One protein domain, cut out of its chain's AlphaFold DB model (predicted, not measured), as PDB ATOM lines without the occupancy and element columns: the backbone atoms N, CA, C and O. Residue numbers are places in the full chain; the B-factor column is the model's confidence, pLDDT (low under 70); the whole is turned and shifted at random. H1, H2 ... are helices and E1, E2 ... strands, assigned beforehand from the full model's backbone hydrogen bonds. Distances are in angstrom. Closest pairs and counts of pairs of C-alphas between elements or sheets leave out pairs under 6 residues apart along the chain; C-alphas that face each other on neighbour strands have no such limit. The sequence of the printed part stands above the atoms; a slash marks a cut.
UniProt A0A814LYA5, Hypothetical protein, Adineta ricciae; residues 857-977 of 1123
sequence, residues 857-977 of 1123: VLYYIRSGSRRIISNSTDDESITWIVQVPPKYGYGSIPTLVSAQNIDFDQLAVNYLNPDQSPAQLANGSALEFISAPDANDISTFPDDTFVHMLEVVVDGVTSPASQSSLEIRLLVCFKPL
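Overview. This is residues 857 to 977 of the 1123 residues of the protein "Hypothetical protein" of Adineta ricciae (UniProt A0A814LYA5). Two strongly twisted sheets lie face to face as a sandwich, E2, E3, E6 and E5 in one and E1, E7 and E4 in the other, their strands at 26 degrees. A long loop, residues 913 to 948, is tied to edge strand E5 by a short pairing, and the small helix H1 only grazes the four-strand sheet. The printed part has 121 residues, in the order E1 E2 E3 E4 E5 E6 H1 E7; both sheets are antiparallel and the class is mostly strand, with 57 residues, under half, in named elements. It is compact, with a radius of gyration of the C-alphas of 13.9 A and spans of 41 by 29 by 27 A.

Arrangement. E1, residues 857 to 862, is the antiparallel neighbour of E7, residues 967 to 976, with N 859 and O 970 2.8 A apart. E2, residues 868 to 874, and E3, residues 877 to 883, form a hairpin, with N 872 and O 879 2.9 A apart. E4, residues 890 to 899, pairs with E7 through N 893 and O 973, 2.9 A. E5, residues 907 to 912, and E6, residues 949 to 955, form a hairpin, with N 910 and O 951 2.9 A apart. E6 also pairs with E3 through N 880 and O 952, 2.9 A. Between the sheets, the closest C-alphas of E4 and E5 are Ala 899 and Leu 907, 7.4 A. H1, residues 960 to 963, is too short for an O i to N i+4 pair; its one O i to N i+3 pair is not within range.

Along the chain. E1 begins at C-alpha 857 (212.530, 157.854, 192.980). E4 measures 25.7 A and E7 28.3 A, ending at C-alpha 976 (220.534, 166.195, 201.333).

Size, cuts and confidence. The C-alphas farthest apart, Ser 959 and Leu 977, are 41.9 A apart. The printed part has no cut. The link E5 to E6 is long. pLDDT is under 70 at residues 919 to 944, 958 and 960 to 963.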
ATOM      1  N   VAL A 857     213.386 159.042 192.887       92.38
ATOM      2  CA  VAL A 857     212.530 157.854 192.980       92.38
ATOM      3  C   VAL A 857     211.194 158.150 192.317       92.38
ATOM      4  O   VAL A 857     210.536 159.136 192.645       92.38
ATOM      5  N   LEU A 858     210.802 157.287 191.378       93.19
ATOM      6  CA  LEU A 858     209.526 157.375 190.677       93.19
ATOM      7  C   LEU A 858     208.456 156.583 191.437       93.19
ATOM      8  O   LEU A 858     208.589 155.375 191.643       93.19
ATOM      9  N   TYR A 859     207.391 157.269 191.841       92.88
ATOM     10  CA  TYR A 859     206.239 156.706 192.533       92.88
ATOM     11  C   TYR A 859     205.037 156.634 191.595       92.88
ATOM     12  O   TYR A 859     204.677 157.617 190.955       92.88
ATOM     13  N   TYR A 860     204.390 155.471 191.567       93.56
ATOM     14  CA  TYR A 860     203.139 155.239 190.853       93.56
ATOM     15  C   TYR A 860     201.992 155.288 191.866       93.56
ATOM     16  O   TYR A 860     201.954 154.494 192.811       93.56
ATOM     17  N   ILE A 861     201.093 156.254 191.709       92.94
ATOM     18  CA  ILE A 861     200.014 156.581 192.641       92.94
ATOM     19  C   ILE A 861     198.696 156.378 191.899       92.94
ATOM     20  O   ILE A 861     198.403 157.072 190.934       92.94
ATOM     21  N   ARG A 862     197.908 155.402 192.344       93.06
ATOM     22  CA  ARG A 862     196.592 155.060 191.783       93.06
ATOM     23  C   ARG A 862     195.497 155.384 192.794       93.06
ATOM     24  O   ARG A 862     195.804 155.507 193.984       93.06
ATOM     25  N   SER A 863     194.237 155.444 192.362       85.69
ATOM     26  CA  SER A 863     193.098 155.592 193.281       85.69
ATOM     27  C   SER A 863     193.162 154.537 194.399       85.69
ATOM     28  O   SER A 863     193.429 153.365 194.121       85.69
ATOM     29  N   GLY A 864     192.947 154.934 195.656       86.62
ATOM     30  CA  GLY A 864     193.097 154.046 196.821       86.62
ATOM     31  C   GLY A 864     194.544 153.810 197.288       86.62
ATOM     32  O   GLY A 864     194.773 153.035 198.218       86.62
ATOM     33  N   SER A 865     195.541 154.471 196.689       91.44
ATOM     34  CA  SER A 865     196.901 154.523 197.238       91.44
ATOM     35  C   SER A 865     196.904 155.200 198.610       91.44
ATOM     36  O   SER A 865     196.412 156.316 198.739       91.44
ATOM     37  N   ARG A 866     197.580 154.605 199.604       90.50
ATOM     38  CA  ARG A 866     197.789 155.191 200.951       90.50
ATOM     39  C   ARG A 866     198.563 156.524 200.964       90.50
ATOM     40  O   ARG A 866     198.844 157.047 202.034       90.50
ATOM     41  N   ARG A 867     198.976 157.039 199.797       88.69
ATOM     42  CA  ARG A 867     199.547 158.387 199.636       88.69
ATOM     43  C   ARG A 867     198.494 159.460 199.402       88.69
ATOM     44  O   ARG A 867     198.809 160.624 199.594       88.69
ATOM     45  N   ILE A 868     197.296 159.086 198.963       91.31
ATOM     46  CA  ILE A 868     196.173 160.006 198.816       91.31
ATOM     47  C   ILE A 868     195.583 160.176 200.220       91.31
ATOM     48  O   ILE A 868     195.084 159.213 200.798       91.31
ATOM     49  N   ILE A 869     195.729 161.370 200.790       91.50
ATOM     50  CA  ILE A 869     195.223 161.738 202.122       91.50
ATOM     51  C   ILE A 869     193.724 162.026 202.034       91.50
ATOM     52  O   ILE A 869     192.947 161.574 202.872       91.50
ATOM     53  N   SER A 870     193.324 162.738 200.985       90.62
ATOM     54  CA  SER A 870     191.940 163.007 200.617       90.62
ATOM     55  C   SER A 870     191.818 163.076 199.096       90.62
ATOM     56  O   SER A 870     192.784 163.371 198.385       90.62
ATOM     57  N   ASN A 871     190.620 162.785 198.598       91.75
ATOM     58  CA  ASN A 871     190.236 163.019 197.217       91.75
ATOM     59  C   ASN A 871     188.840 163.644 197.177       91.75
ATOM     60  O   ASN A 871     187.924 163.128 197.819       91.75
ATOM     61  N   SER A 872     188.676 164.713 196.405       90.69
ATOM     62  CA  SER A 872     187.366 165.217 195.988       90.69
ATOM     63  C   SER A 872     187.116 164.872 194.519       90.69
ATOM     64  O   SER A 872     187.980 164.354 193.802       90.69
ATOM     65  N   THR A 873     185.884 165.077 194.083       88.81
ATOM     66  CA  THR A 873     185.476 164.996 192.684       88.81
ATOM     67  C   THR A 873     184.280 165.906 192.536       88.81
ATOM     68  O   THR A 873     183.244 165.638 193.146       88.81
ATOM     69  N   ASP A 874     184.446 166.927 191.716       86.94
ATOM     70  CA  ASP A 874     183.365 167.788 191.268       86.94
ATOM     71  C   ASP A 874     182.980 167.347 189.840       86.94
ATOM     72  O   ASP A 874     183.657 166.504 189.243       86.94
ATOM     73  N   ASP A 875     181.879 167.847 189.273       83.00
ATOM     74  CA  ASP A 875     181.333 167.298 188.014       83.00
ATOM     75  C   ASP A 875     182.297 167.399 186.805       83.00
ATOM     76  O   ASP A 875     182.153 166.656 185.829       83.00
ATOM     77  N   GLU A 876     183.301 168.280 186.886       87.00
ATOM     78  CA  GLU A 876     184.285 168.544 185.829       87.00
ATOM     79  C   GLU A 876     185.734 168.158 186.197       87.00
ATOM     80  O   GLU A 876     186.568 168.091 185.294       87.00
ATOM     81  N   SER A 877     186.058 167.857 187.466       89.62
ATOM     82  CA  SER A 877     187.450 167.638 187.909       89.62
ATOM     83  C   SER A 877     187.623 166.682 189.099       89.62
ATOM     84  O   SER A 877     186.694 166.371 189.849       89.62
ATOM     85  N   ILE A 878     188.847 166.176 189.278       90.94
ATOM     86  CA  ILE A 878     189.252 165.292 190.378       90.94
ATOM     87  C   ILE A 878     190.467 165.889 191.084       90.94
ATOM     88  O   ILE A 878     191.537 165.966 190.487       90.94
ATOM     89  N   THR A 879     190.355 166.184 192.377       92.88
ATOM     90  CA  THR A 879     191.484 166.697 193.168       92.88
ATOM     91  C   THR A 879     191.976 165.650 194.158       92.88
ATOM     92  O   THR A 879     191.204 165.141 194.971       92.88
ATOM     93  N   TRP A 880     193.264 165.296 194.102       94.00
ATOM     94  CA  TRP A 880     193.921 164.362 195.027       94.00
ATOM     95  C   TRP A 880     194.977 165.080 195.871       94.00
ATOM     96  O   TRP A 880     195.952 165.602 195.334       94.00
ATOM     97  N   ILE A 881     194.851 165.013 197.198       94.12
ATOM     98  CA  ILE A 881     195.883 165.491 198.123       94.12
ATOM     99  C   ILE A 881     196.887 164.363 198.368       94.12
ATOM    100  O   ILE A 881     196.609 163.386 199.065       94.12
ATOM    101  N   VAL A 882     198.062 164.476 197.759       93.50
ATOM    102  CA  VAL A 882     199.119 163.464 197.702       93.50
ATOM    103  C   VAL A 882     200.238 163.767 198.700       93.50
ATOM    104  O   VAL A 882     200.947 164.764 198.588       93.50
ATOM    105  N   GLN A 883     200.486 162.842 199.628       93.56
ATOM    106  CA  GLN A 883     201.639 162.890 200.522       93.56
ATOM    107  C   GLN A 883     202.938 162.527 199.787       93.56
ATOM    108  O   GLN A 883     203.174 161.367 199.403       93.56
ATOM    109  N   VAL A 884     203.828 163.513 199.673       92.12
ATOM    110  CA  VAL A 884     205.192 163.316 199.179       92.12
ATOM    111  C   VAL A 884     205.964 162.482 200.212       92.12
ATOM    112  O   VAL A 884     205.975 162.824 201.395       92.12
ATOM    113  N   PRO A 885     206.601 161.360 199.826       88.56
ATOM    114  CA  PRO A 885     207.353 160.540 200.769       88.56
ATOM    115  C   PRO A 885     208.495 161.330 201.427       88.56
ATOM    116  O   PRO A 885     209.344 161.857 200.706       88.56
ATOM    117  N   PRO A 886     208.584 161.367 202.770       89.25
ATOM    118  CA  PRO A 886     209.750 161.903 203.461       89.25
ATOM    119  C   PRO A 886     210.905 160.892 203.446       89.25
ATOM    120  O   PRO A 886     210.696 159.675 203.439       89.25
ATOM    121  N   LYS A 887     212.142 161.391 203.510       89.56
ATOM    122  CA  LYS A 887     213.357 160.574 203.642       89.56
ATOM    123  C   LYS A 887     214.288 161.221 204.665       89.56
ATOM    124  O   LYS A 887     214.777 162.320 204.453       89.56
ATOM    125  N   TYR A 888     214.550 160.532 205.773       84.81
ATOM    126  CA  TYR A 888     215.319 161.088 206.891       84.81
ATOM    127  C   TYR A 888     216.701 161.623 206.460       84.81
ATOM    128  O   TYR A 888     217.490 160.884 205.868       84.81
ATOM    129  N   GLY A 889     216.978 162.897 206.767       87.38
ATOM    130  CA  GLY A 889     218.198 163.619 206.370       87.38
ATOM    131  C   GLY A 889     218.163 164.256 204.970       87.38
ATOM    132  O   GLY A 889     219.163 164.826 204.540       87.38
ATOM    133  N   TYR A 890     217.042 164.163 204.251       90.38
ATOM    134  CA  TYR A 890     216.870 164.699 202.900       90.38
ATOM    135  C   TYR A 890     215.561 165.487 202.796       90.38
ATOM    136  O   TYR A 890     214.542 165.088 203.359       90.38
ATOM    137  N   GLY A 891     215.586 166.572 202.028       88.50
ATOM    138  CA  GLY A 891     214.387 167.255 201.570       88.50
ATOM    139  C   GLY A 891     213.844 166.574 200.317       88.50
ATOM    140  O   GLY A 891     214.609 166.138 199.448       88.50
ATOM    141  N   SER A 892     212.523 166.449 200.240       90.25
ATOM    142  CA  SER A 892     211.822 165.856 199.101       90.25
ATOM    143  C   SER A 892     211.457 166.948 198.101       90.25
ATOM    144  O   SER A 892     210.664 167.826 198.436       90.25
ATOM    145  N   ILE A 893     212.017 166.879 196.893       89.81
ATOM    146  CA  ILE A 893     211.757 167.818 195.794       89.81
ATOM    147  C   ILE A 893     211.004 167.055 194.691       89.81
ATOM    148  O   ILE A 893     211.619 166.255 193.973       89.81
ATOM    149  N   PRO A 894     209.679 167.238 194.547       86.62
ATOM    150  CA  PRO A 894     208.942 166.817 193.359       86.62
ATOM    151  C   PRO A 894     209.603 167.392 192.104       86.62
ATOM    152  O   PRO A 894     210.030 168.540 192.103       86.62
ATOM    153  N   THR A 895     209.756 166.564 191.076       85.12
ATOM    154  CA  THR A 895     210.582 166.868 189.887       85.12
ATOM    155  C   THR A 895     209.938 166.419 188.577       85.12
ATOM    156  O   THR A 895     210.419 166.746 187.497       85.12
ATOM    157  N   LEU A 896     208.856 165.647 188.673       85.88
ATOM    158  CA  LEU A 896     207.913 165.368 187.600       85.88
ATOM    159  C   LEU A 896     206.584 164.992 188.257       85.88
ATOM    160  O   LEU A 896     206.568 164.152 189.161       85.88
ATOM    161  N   VAL A 897     205.482 165.541 187.761       87.25
ATOM    162  CA  VAL A 897     204.138 164.991 187.959       87.25
ATOM    163  C   VAL A 897     203.547 164.783 186.570       87.25
ATOM    164  O   VAL A 897     203.724 165.613 185.686       87.25
ATOM    165  N   SER A 898     202.907 163.642 186.345       88.94
ATOM    166  CA  SER A 898     202.185 163.334 185.106       88.94
ATOM    167  C   SER A 898     201.078 162.335 185.411       88.94
ATOM    168  O   SER A 898     201.237 161.513 186.315       88.94
ATOM    169  N   ALA A 899     199.970 162.376 184.675       86.88
ATOM    170  CA  ALA A 899     198.875 161.418 184.809       86.88
ATOM    171  C   ALA A 899     198.775 160.545 183.548       86.88
ATOM    172  O   ALA A 899     199.004 161.006 182.432       86.88
ATOM    173  N   GLN A 900     198.491 159.252 183.706       83.38
ATOM    174  CA  GLN A 900     198.397 158.344 182.563       83.38
ATOM    175  C   GLN A 900     197.056 158.501 181.821       83.38
ATOM    176  O   GLN A 900     195.997 158.331 182.418       83.38
ATOM    177  N   ASN A 901     197.133 158.663 180.491       82.31
ATOM    178  CA  ASN A 901     196.005 158.836 179.558       82.31
ATOM    179  C   ASN A 901     195.219 160.147 179.759       82.31
ATOM    180  O   ASN A 901     194.014 160.170 179.525       82.31
ATOM    181  N   ILE A 902     195.898 161.196 180.219       82.00
ATOM    182  CA  ILE A 902     195.338 162.525 180.477       82.00
ATOM    183  C   ILE A 902     196.298 163.533 179.846       82.00
ATOM    184  O   ILE A 902     197.517 163.361 179.953       82.00
ATOM    185  N   ASP A 903     195.756 164.520 179.137       78.38
ATOM    186  CA  ASP A 903     196.551 165.538 178.453       78.38
ATOM    187  C   ASP A 903     197.106 166.555 179.474       78.38
ATOM    188  O   ASP A 903     196.556 166.727 180.563       78.38
ATOM    189  N   PHE A 904     198.255 167.179 179.191       73.00
ATOM    190  CA  PHE A 904     198.970 167.980 180.204       73.00
ATOM    191  C   PHE A 904     198.201 169.235 180.646       73.00
ATOM    192  O   PHE A 904     198.342 169.663 181.789       73.00
ATOM    193  N   ASP A 905     197.362 169.786 179.773       79.44
ATOM    194  CA  ASP A 905     196.459 170.911 180.038       79.44
ATOM    195  C   ASP A 905     195.292 170.560 180.979       79.44
ATOM    196  O   ASP A 905     194.699 171.460 181.564       79.44
ATOM    197  N   GLN A 906     194.998 169.271 181.174       86.12
ATOM    198  CA  GLN A 906     194.010 168.765 182.137       86.12
ATOM    199  C   GLN A 906     194.610 168.476 183.522       86.12
ATOM    200  O   GLN A 906     193.906 168.003 184.407       86.12
ATOM    201  N   LEU A 907     195.911 168.695 183.731       87.88
ATOM    202  CA  LEU A 907     196.599 168.415 184.991       87.88
ATOM    203  C   LEU A 907     197.058 169.729 185.630       87.88
ATOM    204  O   LEU A 907     197.842 170.438 185.018       87.88
ATOM    205  N   ALA A 908     196.673 170.021 186.870       88.12
ATOM    206  CA  ALA A 908     197.238 171.134 187.644       88.12
ATOM    207  C   ALA A 908     197.799 170.634 188.983       88.12
ATOM    208  O   ALA A 908     197.362 169.608 189.513       88.12
ATOM    209  N   VAL A 909     198.820 171.311 189.514       88.19
ATOM    210  CA  VAL A 909     199.558 170.837 190.695       88.19
ATOM    211  C   VAL A 909     199.857 171.998 191.633       88.19
ATOM    212  O   VAL A 909     200.659 172.865 191.306       88.19
ATOM    213  N   ASN A 910     199.300 171.980 192.842       88.75
ATOM    214  CA  ASN A 910     199.594 172.999 193.850       88.75
ATOM    215  C   ASN A 910     200.435 172.390 194.968       88.75
ATOM    216  O   ASN A 910     200.203 171.265 195.418       88.75
ATOM    217  N   TYR A 911     201.438 173.120 195.442       86.69
ATOM    218  CA  TYR A 911     202.177 172.705 196.627       86.69
ATOM    219  C   TYR A 911     201.372 173.056 197.880       86.69
ATOM    220  O   TYR A 911     200.919 174.192 198.019       86.69
ATOM    221  N   LEU A 912     201.239 172.116 198.821       83.56
ATOM    222  CA  LEU A 912     200.535 172.352 200.083       83.56
ATOM    223  C   LEU A 912     201.468 172.267 201.299       83.56
ATOM    224  O   LEU A 912     202.318 171.375 201.417       83.56
ATOM    225  N   ASN A 913     201.241 173.185 202.235       76.38
ATOM    226  CA  ASN A 913     201.776 173.168 203.592       76.38
ATOM    227  C   ASN A 913     201.227 171.963 204.389       76.38
ATOM    228  O   ASN A 913     200.216 171.377 203.998       76.38
ATOM    229  N   PRO A 914     201.831 171.587 205.538       71.31
ATOM    230  CA  PRO A 914     201.373 170.465 206.374       71.31
ATOM    231  C   PRO A 914     199.911 170.522 206.860       71.31
ATOM    232  O   PRO A 914     199.374 169.489 207.251       71.31
ATOM    233  N   ASP A 915     199.280 171.696 206.833       72.94
ATOM    234  CA  ASP A 915     197.886 171.961 207.216       72.94
ATOM    235  C   ASP A 915     196.898 171.945 206.031       72.94
ATOM    236  O   ASP A 915     195.722 172.246 206.213       72.94
ATOM    237  N   GLN A 916     197.363 171.576 204.830       73.62
ATOM    238  CA  GLN A 916     196.631 171.626 203.555       73.62
ATOM    239  C   GLN A 916     196.348 173.043 203.018       73.62
ATOM    240  O   GLN A 916     195.654 173.176 202.014       73.62
ATOM    241  N   SER A 917     196.926 174.101 203.601       71.38
ATOM    242  CA  SER A 917     196.921 175.425 202.964       71.38
ATOM    243  C   SER A 917     197.882 175.467 201.761       71.38
ATOM    244  O   SER A 917     198.906 174.769 201.778       71.38
ATOM    245  N   PRO A 918     197.614 176.285 200.723       72.62
ATOM    246  CA  PRO A 918     198.580 176.537 199.659       72.62
ATOM    247  C   PRO A 918     199.909 177.023 200.237       72.62
ATOM    248  O   PRO A 918     199.958 177.996 200.995       72.62
ATOM    249  N   ALA A 919     200.996 176.345 199.873       67.31
ATOM    250  CA  ALA A 919     202.336 176.783 200.226       67.31
ATOM    251  C   ALA A 919     202.607 178.169 199.623       67.31
ATOM    252  O   ALA A 919     201.991 178.566 198.632       67.31
ATOM    253  N   GLN A 920     203.533 178.921 200.213       63.28
ATOM    254  CA  GLN A 920     203.908 180.247 199.723       63.28
ATOM    255  C   GLN A 920     205.411 180.313 199.471       63.28
ATOM    256  O   GLN A 920     206.214 179.817 200.263       63.28
ATOM    257  N   LEU A 921     205.795 180.949 198.364       58.69
ATOM    258  CA  LEU A 921     207.172 181.377 198.139       58.69
ATOM    259  C   LEU A 921     207.563 182.435 199.187       58.69
ATOM    260  O   LEU A 921     206.718 183.131 199.748       58.69
ATOM    261  N   ALA A 922     208.866 182.637 199.396       49.59
ATOM    262  CA  ALA A 922     209.398 183.624 200.349       49.59
ATOM    263  C   ALA A 922     209.058 185.104 200.022       49.59
ATOM    264  O   ALA A 922     209.413 186.005 200.779       49.59
ATOM    265  N   ASN A 923     208.385 185.363 198.898       55.88
ATOM    266  CA  ASN A 923     207.819 186.655 198.495       55.88
ATOM    267  C   ASN A 923     206.325 186.820 198.883       55.88
ATOM    268  O   ASN A 923     205.769 187.890 198.646       55.88
ATOM    269  N   GLY A 924     205.677 185.783 199.432       46.31
ATOM    270  CA  GLY A 924     204.252 185.752 199.778       46.31
ATOM    271  C   GLY A 924     203.293 185.322 198.657       46.31
ATOM    272  O   GLY A 924     202.085 185.325 198.882       46.31
ATOM    273  N   SER A 925     203.770 184.951 197.460       53.78
ATOM    274  CA  SER A 925     202.895 184.393 196.414       53.78
ATOM    275  C   SER A 925     202.634 182.905 196.647       53.78
ATOM    276  O   SER A 925     203.550 182.175 197.030       53.78
ATOM    277  N   ALA A 926     201.414 182.444 196.361       53.12
ATOM    278  CA  ALA A 926     201.080 181.022 196.386       53.12
ATOM    279  C   ALA A 926     201.997 180.208 195.451       53.12
ATOM    280  O   ALA A 926     202.412 180.675 194.389       53.12
ATOM    281  N   LEU A 927     202.324 178.992 195.877       54.53
ATOM    282  CA  LEU A 927     203.141 178.017 195.158       54.53
ATOM    283  C   LEU A 927     202.240 177.125 194.279       54.53
ATOM    284  O   LEU A 927     202.055 175.930 194.521       54.53
ATOM    285  N   GLU A 928     201.657 177.763 193.271       49.22
ATOM    286  CA  GLU A 928     200.743 177.207 192.268       49.22
ATOM    287  C   GLU A 928     201.523 176.828 190.994       49.22
ATOM    288  O   GLU A 928     202.266 177.660 190.464       49.22
ATOM    289  N   PHE A 929     201.370 175.598 190.480       60.03
ATOM    290  CA  PHE A 929     201.764 175.282 189.103       60.03
ATOM    291  C   PHE A 929     200.543 175.231 188.192       60.03
ATOM    292  O   PHE A 929     199.745 174.290 188.230       60.03
ATOM    293  N   ILE A 930     200.533 176.154 187.236       46.47
ATOM    294  CA  ILE A 930     200.036 175.848 185.897       46.47
ATOM    295  C   ILE A 930     200.952 174.753 185.330       46.47
ATOM    296  O   ILE A 930     202.178 174.880 185.405       46.47
ATOM    297  N   SER A 931     200.388 173.682 184.780       44.66
ATOM    298  CA  SER A 931     201.180 172.658 184.099       44.66
ATOM    299  C   SER A 931     201.940 173.228 182.907       44.66
ATOM    300  O   SER A 931     201.439 174.054 182.140       44.66
ATOM    301  N   ALA A 932     203.154 172.726 182.697       37.12
ATOM    302  CA  ALA A 932     203.780 172.858 181.397       37.12
ATOM    303  C   ALA A 932     203.050 171.952 180.389       37.12
ATOM    304  O   ALA A 932     202.903 170.755 180.653       37.12
ATOM    305  N   PRO A 933     202.611 172.482 179.234       36.47
ATOM    306  CA  PRO A 933     201.780 171.744 178.284       36.47
ATOM    307  C   PRO A 933     202.553 170.734 177.415       36.47
ATOM    308  O   PRO A 933     201.955 170.098 176.548       36.47
ATOM    309  N   ASP A 934     203.867 170.583 177.602       39.03
ATOM    310  CA  ASP A 934     204.724 169.727 176.777       39.03
ATOM    311  C   ASP A 934     205.597 168.823 177.659       39.03
ATOM    312  O   ASP A 934     206.274 169.288 178.571       39.03
ATOM    313  N   ALA A 935     205.637 167.521 177.359       40.09
ATOM    314  CA  ALA A 935     206.422 166.532 178.106       40.09
ATOM    315  C   ALA A 935     207.947 166.778 178.068       40.09
ATOM    316  O   ALA A 935     208.696 166.106 178.782       40.09
ATOM    317  N   ASN A 936     208.403 167.692 177.207       35.75
ATOM    318  CA  ASN A 936     209.797 168.110 177.079       35.75
ATOM    319  C   ASN A 936     210.092 169.408 177.850       35.75
ATOM    320  O   ASN A 936     211.195 169.551 178.379       35.75
ATOM    321  N   ASP A 937     209.110 170.308 177.973       36.22
ATOM    322  CA  ASP A 937     209.162 171.415 178.927       36.22
ATOM    323  C   ASP A 937     208.796 170.875 180.311       36.22
ATOM    324  O   ASP A 937     207.701 171.068 180.829       36.22
ATOM    325  N   ILE A 938     209.755 170.226 180.972       44.03
ATOM    326  CA  ILE A 938     209.713 170.136 182.434       44.03
ATOM    327  C   ILE A 938     209.974 171.559 182.946       44.03
ATOM    328  O   ILE A 938     211.116 171.907 183.252       44.03
ATOM    329  N   SER A 939     208.931 172.400 182.992       41.75
ATOM    330  CA  SER A 939     209.017 173.729 183.604       41.75
ATOM    331  C   SER A 939     209.576 173.540 185.001       41.75
ATOM    332  O   SER A 939     209.003 172.791 185.796       41.75
ATOM    333  N   THR A 940     210.725 174.157 185.265       47.09
ATOM    334  CA  THR A 940     211.532 173.883 186.452       47.09
ATOM    335  C   THR A 940     210.675 173.959 187.707       47.09
ATOM    336  O   THR A 940     210.250 175.049 188.096       47.09
ATOM    337  N   PHE A 941     210.450 172.805 188.348       58.84
ATOM    338  CA  PHE A 941     209.998 172.772 189.734       58.84
ATOM    339  C   PHE A 941     210.970 173.670 190.511       58.84
ATOM    340  O   PHE A 941     212.172 173.436 190.375       58.84
ATOM    341  N   PRO A 942     210.509 174.723 191.217       58.66
ATOM    342  CA  PRO A 942     211.388 175.776 191.711       58.66
ATOM    343  C   PRO A 942     212.497 175.158 192.559       58.66
ATOM    344  O   PRO A 942     212.216 174.561 193.603       58.66
ATOM    345  N   ASP A 943     213.731 175.243 192.048       61.09
ATOM    346  CA  ASP A 943     214.848 174.423 192.514       61.09
ATOM    347  C   ASP A 943     214.997 174.515 194.039       61.09
ATOM    348  O   ASP A 943     214.925 175.590 194.633       61.09
ATOM    349  N   ASP A 944     215.197 173.358 194.670       67.19
ATOM    350  CA  ASP A 944     215.295 173.178 196.125       67.19
ATOM    351  C   ASP A 944     214.020 173.420 196.957       67.19
ATOM    352  O   ASP A 944     214.086 173.346 198.186       67.19
ATOM    353  N   THR A 945     212.845 173.609 196.346       73.12
ATOM    354  CA  THR A 945     211.581 173.676 197.105       73.12
ATOM    355  C   THR A 945     211.269 172.324 197.757       73.12
ATOM    356  O   THR A 945     211.033 171.322 197.078       73.12
ATOM    357  N   PHE A 946     211.278 172.286 199.093       80.88
ATOM    358  CA  PHE A 946     210.996 171.086 199.883       80.88
ATOM    359  C   PHE A 946     209.505 170.947 200.185       80.88
ATOM    360  O   PHE A 946     208.864 171.883 200.652       80.88
ATOM    361  N   VAL A 947     208.961 169.753 199.942       83.69
ATOM    362  CA  VAL A 947     207.510 169.542 199.856       83.69
ATOM    363  C   VAL A 947     207.087 168.330 200.667       83.69
ATOM    364  O   VAL A 947     207.789 167.315 200.715       83.69
ATOM    365  N   HIS A 948     205.924 168.424 201.310       86.12
ATOM    366  CA  HIS A 948     205.332 167.332 202.091       86.12
ATOM    367  C   HIS A 948     203.961 166.903 201.552       86.12
ATOM    368  O   HIS A 948     203.645 165.712 201.594       86.12
ATOM    369  N   MET A 949     203.189 167.825 200.968       91.56
ATOM    370  CA  MET A 949     201.950 167.520 200.254       91.56
ATOM    371  C   MET A 949     201.892 168.235 198.899       91.56
ATOM    372  O   MET A 949     202.406 169.340 198.735       91.56
ATOM    373  N   LEU A 950     201.270 167.565 197.934       92.81
ATOM    374  CA  LEU A 950     200.887 168.100 196.633       92.81
ATOM    375  C   LEU A 950     199.378 167.953 196.504       92.81
ATOM    376  O   LEU A 950     198.860 166.853 196.675       92.81
ATOM    377  N   GLU A 951     198.684 169.020 196.165       93.31
ATOM    378  CA  GLU A 951     197.394 168.916 195.506       93.31
ATOM    379  C   GLU A 951     197.645 168.588 194.034       93.31
ATOM    380  O   GLU A 951     198.498 169.207 193.397       93.31
ATOM    381  N   VAL A 952     196.936 167.602 193.491       92.00
ATOM    382  CA  VAL A 952     196.916 167.336 192.052       92.00
ATOM    383  C   VAL A 952     195.469 167.367 191.590       92.00
ATOM    384  O   VAL A 952     194.700 166.463 191.923       92.00
ATOM    385  N   VAL A 953     195.114 168.422 190.863       92.25
ATOM    386  CA  VAL A 953     193.811 168.603 190.216       92.25
ATOM    387  C   VAL A 953     193.880 167.984 188.823       92.25
ATOM    388  O   VAL A 953     194.914 168.056 188.152       92.25
ATOM    389  N   VAL A 954     192.798 167.333 188.411       90.31
ATOM    390  CA  VAL A 954     192.700 166.646 187.127       90.31
ATOM    391  C   VAL A 954     191.346 166.935 186.482       90.31
ATOM    392  O   VAL A 954     190.331 166.343 186.857       90.31
ATOM    393  N   ASP A 955     191.338 167.856 185.529       89.25
ATOM    394  CA  ASP A 955     190.151 168.384 184.860       89.25
ATOM    395  C   ASP A 955     189.682 167.486 183.703       89.25
ATOM    396  O   ASP A 955     190.401 166.620 183.205       89.25
ATOM    397  N   GLY A 956     188.431 167.656 183.273       84.12
ATOM    398  CA  GLY A 956     187.829 166.923 182.154       84.12
ATOM    399  C   GLY A 956     187.476 165.456 182.440       84.12
ATOM    400  O   GLY A 956     186.905 164.782 181.579       84.12
ATOM    401  N   VAL A 957     187.756 164.929 183.638       76.44
ATOM    402  CA  VAL A 957     187.547 163.507 183.975       76.44
ATOM    403  C   VAL A 957     186.107 163.234 184.444       76.44
ATOM    404  O   VAL A 957     185.865 162.718 185.535       76.44
ATOM    405  N   THR A 958     185.132 163.532 183.579       65.62
ATOM    406  CA  THR A 958     183.674 163.535 183.845       65.62
ATOM    407  C   THR A 958     183.035 162.147 184.086       65.62
ATOM    408  O   THR A 958     181.872 161.914 183.741       65.62
ATOM    409  N   SER A 959     183.774 161.155 184.596       70.12
ATOM    410  CA  SER A 959     183.231 159.824 184.893       70.12
ATOM    411  C   SER A 959     183.910 159.138 186.090       70.12
ATOM    412  O   SER A 959     185.131 158.945 186.082       70.12
ATOM    413  N   PRO A 960     183.124 158.623 187.063       62.81
ATOM    414  CA  PRO A 960     183.618 157.763 188.143       62.81
ATOM    415  C   PRO A 960     184.385 156.521 187.661       62.81
ATOM    416  O   PRO A 960     185.248 156.006 188.370       62.81
ATOM    417  N   ALA A 961     184.110 156.031 186.445       61.66
ATOM    418  CA  ALA A 961     184.816 154.878 185.887       61.66
ATOM    419  C   ALA A 961     186.296 155.192 185.599       61.66
ATOM    420  O   ALA A 961     187.168 154.401 185.967       61.66
ATOM    421  N   SER A 962     186.593 156.355 185.010       65.62
ATOM    422  CA  SER A 962     187.961 156.784 184.670       65.62
ATOM    423  C   SER A 962     188.846 157.027 185.896       65.62
ATOM    424  O   SER A 962     190.056 156.809 185.818       65.62
ATOM    425  N   GLN A 963     188.259 157.362 187.050       67.38
ATOM    426  CA  GLN A 963     188.985 157.494 188.324       67.38
ATOM    427  C   GLN A 963     189.731 156.211 188.698       67.38
ATOM    428  O   GLN A 963     190.883 156.257 189.123       67.38
ATOM    429  N   SER A 964     189.090 155.054 188.492       73.75
ATOM    430  CA  SER A 964     189.663 153.745 188.833       73.75
ATOM    431  C   SER A 964     190.878 153.364 187.973       73.75
ATOM    432  O   SER A 964     191.690 152.529 188.375       73.75
ATOM    433  N   SER A 965     191.019 153.992 186.801       82.38
ATOM    434  CA  SER A 965     192.156 153.842 185.885       82.38
ATOM    435  C   SER A 965     193.226 154.929 186.024       82.38
ATOM    436  O   SER A 965     194.267 154.818 185.376       82.38
ATOM    437  N   LEU A 966     192.997 155.962 186.840       86.31
ATOM    438  CA  LEU A 966     193.898 157.105 186.961       86.31
ATOM    439  C   LEU A 966     195.179 156.696 187.711       86.31
ATOM    440  O   LEU A 966     195.143 156.189 188.836       86.31
ATOM    441  N   GLU A 967     196.325 156.902 187.061       92.06
ATOM    442  CA  GLU A 967     197.661 156.671 187.612       92.06
ATOM    443  C   GLU A 967     198.491 157.952 187.488       92.06
ATOM    444  O   GLU A 967     198.901 158.323 186.389       92.06
ATOM    445  N   ILE A 968     198.778 158.594 188.620       90.88
ATOM    446  CA  ILE A 968     199.756 159.678 188.720       90.88
ATOM    447  C   ILE A 968     201.153 159.070 188.871       90.88
ATOM    448  O   ILE A 968     201.385 158.167 189.679       90.88
ATOM    449  N   ARG A 969     202.108 159.599 188.112       92.94
ATOM    450  CA  ARG A 969     203.529 159.259 188.152       92.94
ATOM    451  C   ARG A 969     204.294 160.457 188.698       92.94
ATOM    452  O   ARG A 969     204.453 161.466 188.017       92.94
ATOM    453  N   LEU A 970     204.733 160.328 189.947       92.75
ATOM    454  CA  LEU A 970     205.414 161.360 190.724       92.75
ATOM    455  C   LEU A 970     206.901 161.006 190.850       92.75
ATOM    456  O   LEU A 970     207.251 160.056 191.554       92.75
ATOM    457  N   LEU A 971     207.784 161.760 190.196       92.44
ATOM    458  CA  LEU A 971     209.227 161.681 190.430       92.44
ATOM    459  C   LEU A 971     209.591 162.610 191.591       92.44
ATOM    460  O   LEU A 971     209.248 163.791 191.569       92.44
ATOM    461  N   VAL A 972     210.293 162.080 192.594       92.12
ATOM    462  CA  VAL A 972     210.815 162.857 193.728       92.12
ATOM    463  C   VAL A 972     212.323 162.679 193.803       92.12
ATOM    464  O   VAL A 972     212.804 161.579 194.085       92.12
ATOM    465  N   CYS A 973     213.069 163.756 193.583       92.44
ATOM    466  CA  CYS A 973     214.494 163.832 193.870       92.44
ATOM    467  C   CYS A 973     214.719 164.184 195.346       92.44
ATOM    468  O   CYS A 973     214.094 165.087 195.900       92.44
ATOM    469  N   PHE A 974     215.617 163.448 196.003       90.62
ATOM    470  CA  PHE A 974     215.934 163.656 197.414       90.62
ATOM    471  C   PHE A 974     217.264 164.395 197.568       90.62
ATOM    472  O   PHE A 974     218.324 163.766 197.487       90.62
ATOM    473  N   LYS A 975     217.220 165.703 197.837       88.19
ATOM    474  CA  LYS A 975     218.417 166.515 198.111       88.19
ATOM    475  C   LYS A 975     218.816 166.385 199.589       88.19
ATOM    476  O   LYS A 975     217.931 166.444 200.441       88.19
ATOM    477  N   PRO A 976     220.100 166.172 199.936       86.94
ATOM    478  CA  PRO A 976     220.534 166.195 201.333       86.94
ATOM    479  C   PRO A 976     220.189 167.545 201.969       86.94
ATOM    480  O   PRO A 976     220.474 168.581 201.370       86.94
ATOM    481  N   LEU A 977     219.606 167.545 203.170       83.06
ATOM    482  CA  LEU A 977     219.431 168.791 203.920       83.06
ATOM    483  C   LEU A 977     220.815 169.276 204.349       83.06
ATOM    484  O   LEU A 977     221.545 168.536 205.018       83.06
TER     485      LEU A 977